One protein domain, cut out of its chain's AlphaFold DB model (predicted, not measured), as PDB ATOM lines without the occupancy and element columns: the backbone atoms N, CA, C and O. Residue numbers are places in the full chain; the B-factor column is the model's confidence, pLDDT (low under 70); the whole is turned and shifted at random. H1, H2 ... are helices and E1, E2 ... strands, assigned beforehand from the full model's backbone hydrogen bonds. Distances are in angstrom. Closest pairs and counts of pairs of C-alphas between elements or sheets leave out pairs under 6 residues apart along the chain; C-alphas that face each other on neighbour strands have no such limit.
ATOM      1  N   VAL A   4      -0.621 -36.417  46.343       79.06
ATOM      2  CA  VAL A   4      -1.467 -37.605  46.570       79.06
ATOM      3  C   VAL A   4      -2.816 -37.515  45.844       79.06
ATOM      4  O   VAL A   4      -3.228 -38.470  45.196       79.06
ATOM      5  N   CYS A   5      -3.496 -36.363  45.889       77.62
ATOM      6  CA  CYS A   5      -4.771 -36.187  45.183       77.62
ATOM      7  C   CYS A   5      -4.585 -36.222  43.660       77.62
ATOM      8  O   CYS A   5      -5.428 -36.778  42.964       77.62
ATOM      9  N   GLY A   6      -3.486 -35.649  43.151       80.38
ATOM     10  CA  GLY A   6      -3.150 -35.705  41.725       80.38
ATOM     11  C   GLY A   6      -2.832 -37.128  41.257       80.38
ATOM     12  O   GLY A   6      -3.300 -37.546  40.202       80.38
ATOM     13  N   PHE A   7      -2.116 -37.906  42.074       85.62
ATOM     14  CA  PHE A   7      -1.858 -39.318  41.796       85.62
ATOM     15  C   PHE A   7      -3.154 -40.140  41.757       85.62
ATOM     16  O   PHE A   7      -3.379 -40.875  40.804       85.62
ATOM     17  N   LEU A   8      -4.058 -39.962  42.728       86.44
ATOM     18  CA  LEU A   8      -5.347 -40.667  42.741       86.44
ATOM     19  C   LEU A   8      -6.247 -40.283  41.556       86.44
ATOM     20  O   LEU A   8      -6.930 -41.145  41.008       86.44
ATOM     21  N   LEU A  18     -11.976 -45.934  41.561       91.56
ATOM     22  CA  LEU A  18     -13.321 -45.498  41.185       91.56
ATOM     23  C   LEU A  18     -13.396 -43.963  41.114       91.56
ATOM     24  O   LEU A  18     -12.909 -43.257  42.001       91.56
ATOM     25  N   ALA A  19     -14.048 -43.441  40.072       85.50
ATOM     26  CA  ALA A  19     -14.216 -41.997  39.878       85.50
ATOM     27  C   ALA A  19     -14.956 -41.328  41.052       85.50
ATOM     28  O   ALA A  19     -14.648 -40.193  41.419       85.50
ATOM     29  N   GLU A  20     -15.873 -42.058  41.687       85.50
ATOM     30  CA  GLU A  20     -16.604 -41.626  42.881       85.50
ATOM     31  C   GLU A  20     -15.666 -41.347  44.063       85.50
ATOM     32  O   GLU A  20     -15.809 -40.334  44.746       85.50
ATOM     33  N   THR A  21     -14.648 -42.190  44.265       83.19
ATOM     34  CA  THR A  21     -13.648 -42.006  45.325       83.19
ATOM     35  C   THR A  21     -12.838 -40.734  45.100       83.19
ATOM     36  O   THR A  21     -12.581 -39.980  46.035       83.19
ATOM     37  N   VAL A  22     -12.467 -40.447  43.850       84.62
ATOM     38  CA  VAL A  22     -11.725 -39.228  43.502       84.62
ATOM     39  C   VAL A  22     -12.594 -37.979  43.621       84.62
ATOM     40  O   VAL A  22     -12.098 -36.934  44.049       84.62
ATOM     41  N   ALA A  23     -13.886 -38.074  43.298       82.94
ATOM     42  CA  ALA A  23     -14.832 -36.972  43.458       82.94
ATOM     43  C   ALA A  23     -14.954 -36.521  44.924       82.94
ATOM     44  O   ALA A  23     -15.106 -35.329  45.178       82.94
ATOM     45  N   GLN A  24     -14.789 -37.434  45.886       83.06
ATOM     46  CA  GLN A  24     -14.796 -37.122  47.320       83.06
ATOM     47  C   GLN A  24     -13.505 -36.449  47.822       83.06
ATOM     48  O   GLN A  24     -13.485 -35.909  48.925       83.06
ATOM     49  N   LEU A  25     -12.416 -36.437  47.041       80.88
ATOM     50  CA  LEU A  25     -11.142 -35.827  47.459       80.88
ATOM     51  C   LEU A  25     -11.158 -34.292  47.379       80.88
ATOM     52  O   LEU A  25     -10.325 -33.626  48.010       80.88
ATOM     53  N   SER A  26     -12.073 -33.715  46.597       76.50
ATOM     54  CA  SER A  26     -12.168 -32.270  46.387       76.50
ATOM     55  C   SER A  26     -13.608 -31.787  46.305       76.50
ATOM     56  O   SER A  26     -14.399 -32.353  45.562       76.50
ATOM     57  N   GLU A  27     -13.914 -30.682  46.972       81.62
ATOM     58  CA  GLU A  27     -15.215 -30.015  46.910       81.62
ATOM     59  C   GLU A  27     -15.126 -28.739  46.060       81.62
ATOM     60  O   GLU A  27     -14.060 -28.124  45.930       81.62
ATOM     61  N   GLN A  28     -16.247 -28.325  45.468       80.75
ATOM     62  CA  GLN A  28     -16.345 -27.005  44.850       80.75
ATOM     63  C   GLN A  28     -16.532 -25.951  45.937       80.75
ATOM     64  O   GLN A  28     -17.471 -26.013  46.727       80.75
ATOM     65  N   LYS A  29     -15.651 -24.954  45.949       81.50
ATOM     66  CA  LYS A  29     -15.738 -23.802  46.836       81.50
ATOM     67  C   LYS A  29     -15.927 -22.539  46.014       81.50
ATOM     68  O   LYS A  29     -15.119 -22.230  45.140       81.50
ATOM     69  N   TYR A  30     -16.978 -21.795  46.337       85.50
ATOM     70  CA  TYR A  30     -17.187 -20.457  45.802       85.50
ATOM     71  C   TYR A  30     -16.232 -19.464  46.482       85.50
ATOM     72  O   TYR A  30     -16.119 -19.424  47.711       85.50
ATOM     73  N   LEU A  31     -15.521 -18.667  45.689       83.06
ATOM     74  CA  LEU A  31     -14.618 -17.623  46.161       83.06
ATOM     75  C   LEU A  31     -15.386 -16.313  46.347       83.06
ATOM     76  O   LEU A  31     -15.572 -15.549  45.403       83.06
ATOM     77  N   SER A  32     -15.784 -16.019  47.587       83.00
ATOM     78  CA  SER A  32     -16.361 -14.712  47.938       83.00
ATOM     79  C   SER A  32     -15.365 -13.563  47.736       83.00
ATOM     80  O   SER A  32     -15.767 -12.460  47.380       83.00
ATOM     81  N   TYR A  33     -14.072 -13.838  47.930       85.12
ATOM     82  CA  TYR A  33     -12.978 -12.885  47.753       85.12
ATOM     83  C   TYR A  33     -11.933 -13.484  46.801       85.12
ATOM     84  O   TYR A  33     -11.178 -14.369  47.219       85.12
ATOM     85  N   PRO A  34     -11.901 -13.065  45.523       80.00
ATOM     86  CA  PRO A  34     -10.907 -13.548  44.575       80.00
ATOM     87  C   PRO A  34      -9.514 -12.981  44.917       80.00
ATOM     88  O   PRO A  34      -9.407 -11.822  45.328       80.00
ATOM     89  N   PRO A  35      -8.438 -13.774  44.777       81.94
ATOM     90  CA  PRO A  35      -7.077 -13.279  44.961       81.94
ATOM     91  C   PRO A  35      -6.708 -12.233  43.897       81.94
ATOM     92  O   PRO A  35      -7.318 -12.156  42.831       81.94
ATOM     93  N   GLN A  36      -5.698 -11.412  44.187       81.88
ATOM     94  CA  GLN A  36      -5.257 -10.348  43.284       81.88
ATOM     95  C   GLN A  36      -4.839 -10.925  41.918       81.88
ATOM     96  O   GLN A  36      -4.014 -11.834  41.864       81.88
ATOM     97  N   GLY A  37      -5.413 -10.402  40.829       82.06
ATOM     98  CA  GLY A  37      -5.162 -10.877  39.460       82.06
ATOM     99  C   GLY A  37      -6.002 -12.083  39.020       82.06
ATOM    100  O   GLY A  37      -5.806 -12.573  37.913       82.06
ATOM    101  N   TYR A  38      -6.928 -12.568  39.853       82.81
ATOM    102  CA  TYR A  38      -7.855 -13.637  39.479       82.81
ATOM    103  C   TYR A  38      -9.049 -13.070  38.710       82.81
ATOM    104  O   TYR A  38      -9.768 -12.225  39.244       82.81
ATOM    105  N   ASP A  39      -9.269 -13.549  37.486       83.31
ATOM    106  CA  ASP A  39     -10.411 -13.168  36.659       83.31
ATOM    107  C   ASP A  39     -11.635 -14.040  37.004       83.31
ATOM    108  O   ASP A  39     -11.636 -15.243  36.727       83.31
ATOM    109  N   PRO A  40     -12.681 -13.482  37.639       79.75
ATOM    110  CA  PRO A  40     -13.895 -14.228  37.936       79.75
ATOM    111  C   PRO A  40     -14.780 -14.460  36.694       79.75
ATOM    112  O   PRO A  40     -15.769 -15.185  36.809       79.75
ATOM    113  N   GLY A  41     -14.448 -13.880  35.535       82.62
ATOM    114  CA  GLY A  41     -15.305 -13.796  34.352       82.62
ATOM    115  C   GLY A  41     -16.392 -12.723  34.492       82.62
ATOM    116  O   GLY A  41     -16.675 -12.262  35.600       82.62
ATOM    117  N   GLU A  42     -17.023 -12.353  33.373       78.00
ATOM    118  CA  GLU A  42     -17.977 -11.229  33.285       78.00
ATOM    119  C   GLU A  42     -19.159 -11.348  34.264       78.00
ATOM    120  O   GLU A  42     -19.527 -10.368  34.906       78.00
ATOM    121  N   GLU A  43     -19.686 -12.560  34.466       76.75
ATOM    122  CA  GLU A  43     -20.789 -12.838  35.405       76.75
ATOM    123  C   GLU A  43     -20.352 -13.643  36.645       76.75
ATOM    124  O   GLU A  43     -21.166 -14.212  37.372       76.75
ATOM    125  N   GLY A  44     -19.046 -13.734  36.921       74.12
ATOM    126  CA  GLY A  44     -18.545 -14.532  38.045       74.12
ATOM    127  C   GLY A  44     -18.529 -16.049  37.801       74.12
ATOM    128  O   GLY A  44     -18.365 -16.821  38.748       74.12
ATOM    129  N   GLN A  45     -18.663 -16.481  36.548       79.44
ATOM    130  CA  GLN A  45     -18.667 -17.881  36.103       79.44
ATOM    131  C   GLN A  45     -17.424 -18.694  36.510       79.44
ATOM    132  O   GLN A  45     -17.505 -19.911  36.657       79.44
ATOM    133  N   PHE A  46     -16.287 -18.037  36.762       78.94
ATOM    134  CA  PHE A  46     -15.041 -18.681  37.196       78.94
ATOM    135  C   PHE A  46     -14.775 -18.538  38.701       78.94
ATOM    136  O   PHE A  46     -13.668 -18.800  39.175       78.94
ATOM    137  N   ARG A  47     -15.779 -18.143  39.498       81.62
ATOM    138  CA  ARG A  47     -15.641 -17.990  40.960       81.62
ATOM    139  C   ARG A  47     -15.665 -19.298  41.742       81.62
ATOM    140  O   ARG A  47     -15.529 -19.270  42.963       81.62
ATOM    141  N   THR A  48     -15.825 -20.438  41.089       81.94
ATOM    142  CA  THR A  48     -15.767 -21.749  41.734       81.94
ATOM    143  C   THR A  48     -14.401 -22.385  41.518       81.94
ATOM    144  O   THR A  48     -13.959 -22.611  40.396       81.94
ATOM    145  N   VAL A  49     -13.722 -22.713  42.616       79.81
ATOM    146  CA  VAL A  49     -12.465 -23.471  42.590       79.81
ATOM    147  C   VAL A  49     -12.654 -24.812  43.279       79.81
ATOM    148  O   VAL A  49     -13.410 -24.929  44.242       79.81
ATOM    149  N   ARG A  50     -11.943 -25.846  42.820       75.69
ATOM    150  CA  ARG A  50     -11.866 -27.114  43.556       75.69
ATOM    151  C   ARG A  50     -10.873 -26.981  44.708       75.69
ATOM    152  O   ARG A  50      -9.680 -26.778  44.481       75.69
ATOM    153  N   THR A  51     -11.353 -27.127  45.938       75.00
ATOM    154  CA  THR A  51     -10.517 -27.212  47.142       75.00
ATOM    155  C   THR A  51     -10.472 -28.649  47.651       75.00
ATOM    156  O   THR A  51     -11.314 -29.465  47.299       75.00
ATOM    157  N   LYS A  52      -9.475 -28.988  48.469       74.75
ATOM    158  CA  LYS A  52      -9.410 -30.306  49.113       74.75
ATOM    159  C   LYS A  52     -10.579 -30.453  50.086       74.75
ATOM    160  O   LYS A  52     -10.735 -29.584  50.942       74.75
ATOM    161  N   ALA A  53     -11.328 -31.546  49.969       78.31
ATOM    162  CA  ALA A  53     -12.398 -31.884  50.907       78.31
ATOM    163  C   ALA A  53     -11.845 -32.607  52.145       78.31
ATOM    164  O   ALA A  53     -12.294 -32.386  53.266       78.31
TER     165      ALA A  53
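What this domain is: This is residues 4 to 8 and 18 to 53 of the 190 residues of the protein "Tyrosine recombinase XerC" of Streptomyces acidiscabies (UniProt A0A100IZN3). A thin two-stranded hairpin of E1 and E2 forms the middle of a loose rod, with two short helices, H1 and H2, at one end and the long loop of residues 31 to 47 at the other. H1 is set off from H2 by a cut in the printed part. The printed part has 41 residues, with named elements in the order H1, H2, E1, E2 and an antiparallel sheet of order E1 - E2. The class is mixed, helices and strands, with under half of the residues in named elements. The whole is loose, with a radius of gyration of the C-alphas of 12.8 A and spans of 35 by 17 by 14 A.

Where its parts are: H1 is residues 4 to 8, beginning at C-alpha 4 (-1.467, -37.605, 46.570). H2 is residues 19 to 23. H1 and H2 measure 6.3 A and 6.2 A from first to last C-alpha. E1, residues 26 to 30, is 12.8 A long, and E2, residues 48 to 52, is 13.0 A, ending at C-alpha 52 (-9.410, -30.306, 49.113).

How they stand to each other: E1 and E2 are a hairpin, antiparallel at 143 degrees; C-alphas 26 and 52 face each other at 4.3 A. N 29 and O 49, 2.8 A apart, are within hydrogen-bond range, as are N 51 and O 27, at 2.9 A. H1 and H2 are close but not clearly touching; their closest C-alphas, Leu 8 and Val 22, are 6.6 A apart. H1 is only just apart from E1 and from E2, at 8.5 A each. H2 and E2 are apart. In H1 and H2 every O i to N i+4 pair is within hydrogen-bond range.

The domain as a whole: The two farthest C-alphas, Leu 18 and Gln 36, are 36.1 A apart. Residues 9 to 17 are not printed; C-alphas 8 and 18 are 9.5 A apart across the cut. The link from H2 to E1 is tight, and that from E1 to E2, 17 residues, is long. The mean pLDDT of the printed part is 81.3, and no printed residue is under 70.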